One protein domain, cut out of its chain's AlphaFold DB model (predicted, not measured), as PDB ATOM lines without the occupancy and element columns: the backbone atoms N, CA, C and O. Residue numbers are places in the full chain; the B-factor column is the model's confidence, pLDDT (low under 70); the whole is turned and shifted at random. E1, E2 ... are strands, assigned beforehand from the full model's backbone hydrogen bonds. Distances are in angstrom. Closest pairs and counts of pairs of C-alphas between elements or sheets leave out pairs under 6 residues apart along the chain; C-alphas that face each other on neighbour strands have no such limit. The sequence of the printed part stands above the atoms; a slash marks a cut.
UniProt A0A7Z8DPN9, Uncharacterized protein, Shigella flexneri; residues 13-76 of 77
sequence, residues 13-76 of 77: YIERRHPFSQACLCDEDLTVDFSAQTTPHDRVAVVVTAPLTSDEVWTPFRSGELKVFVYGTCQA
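This is residues 13 to 76 of the 77 residues of an uncharacterized protein of Shigella flexneri (UniProt A0A7Z8DPN9). There is little regular structure here: a flat domain mostly of loops, with one two-stranded hairpin, E1 then E2, in its middle. To one side residues 18 to 42 go out and fold back; residues 49 to 76 first turn toward that loop near residue 53, then run to the other side. The printed part has 64 residues, 11 of them in the two named strands, antiparallel and all strand in class, with no named helix. It is only just compact, close to loose, with a radius of gyration of the C-alphas of 12.7 A and spans of 34 by 29 by 12 A.

Begin at E1, residues 13 to 17, and E2, residues 43 to 48: this hairpin is antiparallel, at 160 degrees between directions. Look at N 16 and O 44, within hydrogen-bond range at 2.8 A. Beyond the strands, residues 23 to 24 pair with 31 to 32, and 69 to 70 with 73 to 74, both antiparallel.

Find C-alpha 13 at (16.076, 15.292, 25.214); E1 runs 13.5 A from there. E2 runs 16.6 A to C-alpha 48 at (15.546, 9.068, 25.550).

The C-alphas farthest apart, of Ala 36 and Gly 64, stand 36.8 A apart. The printed part has no cut; the 25-residue link from E1 to E2 is long. Look for pLDDT under 70 at residue 21 and residues 27 to 37.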
ATOM      1  N   TYR A  13      15.073  14.982  24.209       92.44
ATOM      2  CA  TYR A  13      16.076  15.292  25.214       92.44
ATOM      3  C   TYR A  13      15.640  16.401  26.158       92.44
ATOM      4  O   TYR A  13      14.778  17.218  25.837       92.44
ATOM      5  N   ILE A  14      16.304  16.459  27.302       92.56
ATOM      6  CA  ILE A  14      16.240  17.579  28.233       92.56
ATOM      7  C   ILE A  14      17.643  17.900  28.744       92.56
ATOM      8  O   ILE A  14      18.494  17.019  28.869       92.56
ATOM      9  N   GLU A  15      17.886  19.173  29.040       92.50
ATOM     10  CA  GLU A  15      19.101  19.652  29.696       92.50
ATOM     11  C   GLU A  15      18.763  20.026  31.139       92.50
ATOM     12  O   GLU A  15      17.942  20.911  31.385       92.50
ATOM     13  N   ARG A  16      19.392  19.355  32.105       89.44
ATOM     14  CA  ARG A  16      19.196  19.602  33.538       89.44
ATOM     15  C   ARG A  16      20.449  20.248  34.118       89.44
ATOM     16  O   ARG A  16      21.572  19.925  33.726       89.44
ATOM     17  N   ARG A  17      20.258  21.178  35.052       87.00
ATOM     18  CA  ARG A  17      21.333  21.867  35.780       87.00
ATOM     19  C   ARG A  17      21.001  21.924  37.259       87.00
ATOM     20  O   ARG A  17      19.825  21.966  37.607       87.00
ATOM     21  N   HIS A  18      22.022  22.013  38.105       83.00
ATOM     22  CA  HIS A  18      21.799  22.244  39.525       83.00
ATOM     23  C   HIS A  18      20.992  23.539  39.790       83.00
ATOM     24  O   HIS A  18      21.261  24.567  39.154       83.00
ATOM     25  N   PRO A  19      20.067  23.528  40.771       79.31
ATOM     26  CA  PRO A  19      19.630  22.351  41.524       79.31
ATOM     27  C   PRO A  19      18.728  21.480  40.652       79.31
ATOM     28  O   PRO A  19      17.794  21.979  40.028       79.31
ATOM     29  N   PHE A  20      19.011  20.180  40.603       72.56
ATOM     30  CA  PHE A  20      18.143  19.250  39.895       72.56
ATOM     31  C   PHE A  20      16.840  19.157  40.686       72.56
ATOM     32  O   PHE A  20      16.844  18.688  41.824       72.56
ATOM     33  N   SER A  21      15.747  19.657  40.108       68.81
ATOM     34  CA  SER A  21      14.420  19.565  40.709       68.81
ATOM     35  C   SER A  21      13.997  18.104  40.854       68.81
ATOM     36  O   SER A  21      14.466  17.231  40.115       68.81
ATOM     37  N   GLN A  22      13.088  17.840  41.793       70.31
ATOM     38  CA  GLN A  22      12.319  16.600  41.772       70.31
ATOM     39  C   GLN A  22      11.654  16.448  40.402       70.31
ATOM     40  O   GLN A  22      11.264  17.447  39.797       70.31
ATOM     41  N   ALA A  23      11.585  15.213  39.917       70.25
ATOM     42  CA  ALA A  23      10.927  14.898  38.662       70.25
ATOM     43  C   ALA A  23       9.968  13.724  38.872       70.25
ATOM     44  O   ALA A  23      10.285  12.786  39.617       70.25
ATOM     45  N   CYS A  24       8.798  13.803  38.247       73.50
ATOM     46  CA  CYS A  24       7.733  12.816  38.362       73.50
ATOM     47  C   CYS A  24       7.804  11.843  37.189       73.50
ATOM     48  O   CYS A  24       7.558  12.249  36.050       73.50
ATOM     49  N   LEU A  25       8.156  10.580  37.454       74.88
ATOM     50  CA  LEU A  25       8.302   9.574  36.405       74.88
ATOM     51  C   LEU A  25       6.961   9.271  35.711       74.88
ATOM     52  O   LEU A  25       5.904   9.291  36.331       74.88
ATOM     53  N   CYS A  26       7.003   8.999  34.406       70.38
ATOM     54  CA  CYS A  26       5.813   8.691  33.605       70.38
ATOM     55  C   CYS A  26       5.274   7.271  33.837       70.38
ATOM     56  O   CYS A  26       4.072   7.058  33.698       70.38
ATOM     57  N   ASP A  27       6.149   6.306  34.139       65.25
ATOM     58  CA  ASP A  27       5.784   4.881  34.214       65.25
ATOM     59  C   ASP A  27       5.358   4.428  35.620       65.25
ATOM     60  O   ASP A  27       4.587   3.479  35.755       65.25
ATOM     61  N   GLU A  28       5.828   5.103  36.669       54.91
ATOM     62  CA  GLU A  28       5.460   4.831  38.061       54.91
ATOM     63  C   GLU A  28       5.261   6.158  38.806       54.91
ATOM     64  O   GLU A  28       5.977   7.118  38.522       54.91
ATOM     65  N   ASP A  29       4.345   6.205  39.787       55.34
ATOM     66  CA  ASP A  29       4.136   7.330  40.727       55.34
ATOM     67  C   ASP A  29       5.343   7.512  41.682       55.34
ATOM     68  O   ASP A  29       5.215   7.580  42.907       55.34
ATOM     69  N   LEU A  30       6.554   7.519  41.134       52.00
ATOM     70  CA  LEU A  30       7.808   7.547  41.856       52.00
ATOM     71  C   LEU A  30       8.540   8.845  41.521       52.00
ATOM     72  O   LEU A  30       8.957   9.102  40.393       52.00
ATOM     73  N   THR A  31       8.683   9.689  42.536       59.34
ATOM     74  CA  THR A  31       9.451  10.931  42.459       59.34
ATOM     75  C   THR A  31      10.884  10.661  42.893       59.34
ATOM     76  O   THR A  31      11.118  10.197  44.010       59.34
ATOM     77  N   VAL A  32      11.855  10.984  42.038       60.28
ATOM     78  CA  VAL A  32      13.278  10.882  42.389       60.28
ATOM     79  C   VAL A  32      13.835  12.274  42.672       60.28
ATOM     80  O   VAL A  32      13.801  13.159  41.815       60.28
ATOM     81  N   ASP A  33      14.356  12.468  43.885       63.06
ATOM     82  CA  ASP A  33      15.070  13.684  44.273       63.06
ATOM     83  C   ASP A  33      16.568  13.543  43.964       63.06
ATOM     84  O   ASP A  33      17.291  12.780  44.606       63.06
ATOM     85  N   PHE A  34      17.033  14.290  42.962       63.19
ATOM     86  CA  PHE A  34      18.440  14.330  42.560       63.19
ATOM     87  C   PHE A  34      19.214  15.497  43.193       63.19
ATOM     88  O   PHE A  34      20.418  15.629  42.959       63.19
ATOM     89  N   SER A  35      18.563  16.350  43.991       61.47
ATOM     90  CA  SER A  35      19.155  17.594  44.501       61.47
ATOM     91  C   SER A  35      20.406  17.353  45.352       61.47
ATOM     92  O   SER A  35      21.381  18.088  45.227       61.47
ATOM     93  N   ALA A  36      20.431  16.272  46.138       62.94
ATOM     94  CA  ALA A  36      21.559  15.907  46.997       62.94
ATOM     95  C   ALA A  36      22.748  15.258  46.258       62.94
ATOM     96  O   ALA A  36      23.794  15.042  46.866       62.94
ATOM     97  N   GLN A  37      22.597  14.913  44.976       68.00
ATOM     98  CA  GLN A  37      23.595  14.160  44.204       68.00
ATOM     99  C   GLN A  37      24.349  15.024  43.186       68.00
ATOM    100  O   GLN A  37      25.115  14.492  42.387       68.00
ATOM    101  N   THR A  38      24.120  16.341  43.191       73.56
ATOM    102  CA  THR A  38      24.692  17.252  42.194       73.56
ATOM    103  C   THR A  38      25.374  18.452  42.838       73.56
ATOM    104  O   THR A  38      24.971  18.937  43.892       73.56
ATOM    105  N   THR A  39      26.437  18.939  42.205       80.38
ATOM    106  CA  THR A  39      27.132  20.177  42.563       80.38
ATOM    107  C   THR A  39      26.556  21.367  41.786       80.38
ATOM    108  O   THR A  39      25.997  21.175  40.705       80.38
ATOM    109  N   PRO A  40      26.750  22.623  42.239       83.81
ATOM    110  CA  PRO A  40      26.335  23.819  41.492       83.81
ATOM    111  C   PRO A  40      26.886  23.932  40.064       83.81
ATOM    112  O   PRO A  40      26.379  24.728  39.271       83.81
ATOM    113  N   HIS A  41      27.927  23.167  39.733       83.81
ATOM    114  CA  HIS A  41      28.541  23.150  38.410       83.81
ATOM    115  C   HIS A  41      27.994  22.044  37.500       83.81
ATOM    116  O   HIS A  41      28.300  22.046  36.307       83.81
ATOM    117  N   ASP A  42      27.165  21.142  38.023       85.38
ATOM    118  CA  ASP A  42      26.693  19.988  37.273       85.38
ATOM    119  C   ASP A  42      25.625  20.383  36.253       85.38
ATOM    120  O   ASP A  42      24.641  21.076  36.545       85.38
ATOM    121  N   ARG A  43      25.833  19.892  35.030       88.56
ATOM    122  CA  ARG A  43      24.897  19.961  33.910       88.56
ATOM    123  C   ARG A  43      24.909  18.637  33.180       88.56
ATOM    124  O   ARG A  43      25.978  18.108  32.883       88.56
ATOM    125  N   VAL A  44      23.730  18.130  32.854       87.75
ATOM    126  CA  VAL A  44      23.591  16.883  32.101       87.75
ATOM    127  C   VAL A  44      22.544  17.045  31.013       87.75
ATOM    128  O   VAL A  44      21.523  17.700  31.213       87.75
ATOM    129  N   ALA A  45      22.797  16.411  29.875       90.75
ATOM    130  CA  ALA A  45      21.792  16.193  28.851       90.75
ATOM    131  C   ALA A  45      21.316  14.744  28.957       90.75
ATOM    132  O   ALA A  45      22.136  13.825  29.005       90.75
ATOM    133  N   VAL A  46      20.004  14.545  29.002       88.44
ATOM    134  CA  VAL A  46      19.376  13.223  29.016       88.44
ATOM    135  C   VAL A  46      18.699  13.025  27.668       88.44
ATOM    136  O   VAL A  46      17.922  13.881  27.259       88.44
ATOM    137  N   VAL A  47      19.003  11.925  26.976       88.81
ATOM    138  CA  VAL A  47      18.433  11.578  25.664       88.81
ATOM    139  C   VAL A  47      17.712  10.244  25.785       88.81
ATOM    140  O   VAL A  47      18.282   9.278  26.289       88.81
ATOM    141  N   VAL A  48      16.459  10.200  25.344       86.38
ATOM    142  CA  VAL A  48      15.546   9.068  25.550       86.38
ATOM    143  C   VAL A  48      14.652   8.874  24.334       86.38
ATOM    144  O   VAL A  48      14.444   9.800  23.555       86.38
ATOM    145  N   THR A  49      14.085   7.679  24.181       85.00
ATOM    146  CA  THR A  49      13.124   7.353  23.110       85.00
ATOM    147  C   THR A  49      11.671   7.703  23.458       85.00
ATOM    148  O   THR A  49      10.790   7.475  22.639       85.00
ATOM    149  N   ALA A  50      11.405   8.185  24.675       84.81
ATOM    150  CA  ALA A  50      10.122   8.727  25.130       84.81
ATOM    151  C   ALA A  50      10.333   9.526  26.436       84.81
ATOM    152  O   ALA A  50      11.224   9.153  27.205       84.81
ATOM    153  N   PRO A  51       9.550  10.590  26.708       86.94
ATOM    154  CA  PRO A  51       9.645  11.367  27.946       86.94
ATOM    155  C   PRO A  51       9.567  10.494  29.202       86.94
ATOM    156  O   PRO A  51       8.588   9.775  29.394       86.94
ATOM    157  N   LEU A  52      10.577  10.582  30.070       84.25
ATOM    158  CA  LEU A  52      10.584   9.844  31.340       84.25
ATOM    159  C   LEU A  52       9.796  10.549  32.433       84.25
ATOM    160  O   LEU A  52       9.471   9.911  33.425       84.25
ATOM    161  N   THR A  53       9.551  11.847  32.278       84.94
ATOM    162  CA  THR A  53       8.925  12.695  33.289       84.94
ATOM    163  C   THR A  53       7.785  13.495  32.680       84.94
ATOM    164  O   THR A  53       7.853  13.902  31.517       84.94
ATOM    165  N   SER A  54       6.720  13.688  33.455       82.94
ATOM    166  CA  SER A  54       5.494  14.360  32.996       82.94
ATOM    167  C   SER A  54       5.458  15.853  33.330       82.94
ATOM    168  O   SER A  54       4.702  16.612  32.723       82.94
ATOM    169  N   ASP A  55       6.293  16.281  34.275       83.25
ATOM    170  CA  ASP A  55       6.398  17.641  34.799       83.25
ATOM    171  C   ASP A  55       7.561  18.445  34.192       83.25
ATOM    172  O   ASP A  55       7.798  19.592  34.575       83.25
ATOM    173  N   GLU A  56       8.258  17.882  33.202       88.06
ATOM    174  CA  GLU A  56       9.357  18.531  32.490       88.06
ATOM    175  C   GLU A  56       9.088  18.616  30.977       88.06
ATOM    176  O   GLU A  56       8.359  17.818  30.385       88.06
ATOM    177  N   VAL A  57       9.705  19.601  30.319       90.31
ATOM    178  CA  VAL A  57       9.577  19.789  28.868       90.31
ATOM    179  C   VAL A  57      10.701  19.049  28.148       90.31
ATOM    180  O   VAL A  57      11.860  19.462  28.188       90.31
ATOM    181  N   TRP A  58      10.336  17.987  27.435       92.38
ATOM    182  CA  TRP A  58      11.241  17.229  26.579       92.38
ATOM    183  C   TRP A  58      11.252  17.795  25.156       92.38
ATOM    184  O   TRP A  58      10.208  17.982  24.532       92.38
ATOM    185  N   THR A  59      12.441  18.065  24.622       94.25
ATOM    186  CA  THR A  59      12.633  18.590  23.265       94.25
ATOM    187  C   THR A  59      12.742  17.435  22.270       94.25
ATOM    188  O   THR A  59      13.699  16.663  22.363       94.25
ATOM    189  N   PRO A  60      11.811  17.284  21.312       92.62
ATOM    190  CA  PRO A  60      11.860  16.197  20.341       92.62
ATOM    191  C   PRO A  60      12.975  16.414  19.314       92.62
ATOM    192  O   PRO A  60      13.253  17.540  18.892       92.62
ATOM    193  N   PHE A  61      13.576  15.317  18.869       90.62
ATOM    194  CA  PHE A  61      14.420  15.291  17.683       90.62
ATOM    195  C   PHE A  61      13.532  15.291  16.443       90.62
ATOM    196  O   PHE A  61      12.480  14.652  16.400       90.62
ATOM    197  N   ARG A  62      13.976  15.971  15.388       89.19
ATOM    198  CA  ARG A  62      13.405  15.794  14.052       89.19
ATOM    199  C   ARG A  62      13.933  14.504  13.427       89.19
ATOM    200  O   ARG A  62      15.050  14.070  13.694       89.19
ATOM    201  N   SER A  63      13.140  13.896  12.546       86.62
ATOM    202  CA  SER A  63      13.565  12.698  11.814       86.62
ATOM    203  C   SER A  63      14.860  12.968  11.038       86.62
ATOM    204  O   SER A  63      14.912  13.891  10.227       86.62
ATOM    205  N   GLY A  64      15.884  12.141  11.263       86.44
ATOM    206  CA  GLY A  64      17.207  12.289  10.643       86.44
ATOM    207  C   GLY A  64      18.066  13.423  11.216       86.44
ATOM    208  O   GLY A  64      19.118  13.720  10.657       86.44
ATOM    209  N   GLU A  65      17.640  14.068  12.305       88.88
ATOM    210  CA  GLU A  65      18.401  15.135  12.950       88.88
ATOM    211  C   GLU A  65      19.551  14.569  13.787       88.88
ATOM    212  O   GLU A  65      19.367  13.684  14.622       88.88
ATOM    213  N   LEU A  66      20.743  15.132  13.588       88.62
ATOM    214  CA  LEU A  66      21.885  14.933  14.469       88.62
ATOM    215  C   LEU A  66      21.954  16.101  15.455       88.62
ATOM    216  O   LEU A  66      21.887  17.265  15.058       88.62
ATOM    217  N   LYS A  67      22.132  15.789  16.737       90.88
ATOM    218  CA  LYS A  67      22.381  16.773  17.796       90.88
ATOM    219  C   LYS A  67      23.723  16.476  18.441       90.88
ATOM    220  O   LYS A  67      24.059  15.316  18.670       90.88
ATOM    221  N   VAL A  68      24.476  17.527  18.745       93.94
ATOM    222  CA  VAL A  68      25.742  17.434  19.475       93.94
ATOM    223  C   VAL A  68      25.553  18.075  20.839       93.94
ATOM    224  O   VAL A  68      25.045  19.189  20.936       93.94
ATOM    225  N   PHE A  69      25.981  17.379  21.886       91.25
ATOM    226  CA  PHE A  69      25.929  17.866  23.259       91.25
ATOM    227  C   PHE A  69      27.346  18.016  23.793       91.25
ATOM    228  O   PHE A  69      28.146  17.085  23.716       91.25
ATOM    229  N   VAL A  70      27.655  19.186  24.346       93.31
ATOM    230  CA  VAL A  70      28.961  19.483  24.945       93.31
ATOM    231  C   VAL A  70      28.717  20.085  26.320       93.31
ATOM    232  O   VAL A  70      27.905  20.999  26.461       93.31
ATOM    233  N   TYR A  71      29.363  19.526  27.347       92.25
ATOM    234  CA  TYR A  71      29.177  19.915  28.755       92.25
ATOM    235  C   TYR A  71      27.697  20.000  29.187       92.25
ATOM    236  O   TYR A  71      27.284  20.922  29.887       92.25
ATOM    237  N   GLY A  72      26.879  19.048  28.721       88.19
ATOM    238  CA  GLY A  72      25.452  18.970  29.049       88.19
ATOM    239  C   GLY A  72      24.554  19.980  28.326       88.19
ATOM    240  O   GLY A  72      23.412  20.132  28.729       88.19
ATOM    241  N   THR A  73      25.046  20.668  27.287       92.44
ATOM    242  CA  THR A  73      24.277  21.649  26.493       92.44
ATOM    243  C   THR A  73      24.218  21.242  25.021       92.44
ATOM    244  O   THR A  73      25.257  20.917  24.433       92.44
ATOM    245  N   CYS A  74      23.034  21.292  24.406       93.25
ATOM    246  CA  CYS A  74      22.862  21.100  22.970       93.25
ATOM    247  C   CYS A  74      23.525  22.246  22.203       93.25
ATOM    248  O   CYS A  74      23.253  23.422  22.436       93.25
ATOM    249  N   GLN A  75      24.381  21.901  21.251       94.31
ATOM    250  CA  GLN A  75      25.038  22.866  20.382       94.31
ATOM    251  C   GLN A  75      24.144  23.193  19.184       94.31
ATOM    252  O   GLN A  75      23.465  22.316  18.643       94.31
ATOM    253  N   ALA A  76      24.160  24.456  18.762       83.19
ATOM    254  CA  ALA A  76      23.661  24.828  17.447       83.19
ATOM    255  C   ALA A  76      24.693  24.372  16.405       83.19
ATOM    256  O   ALA A  76      25.865  24.736  16.508       83.19
TER     257      ALA A  76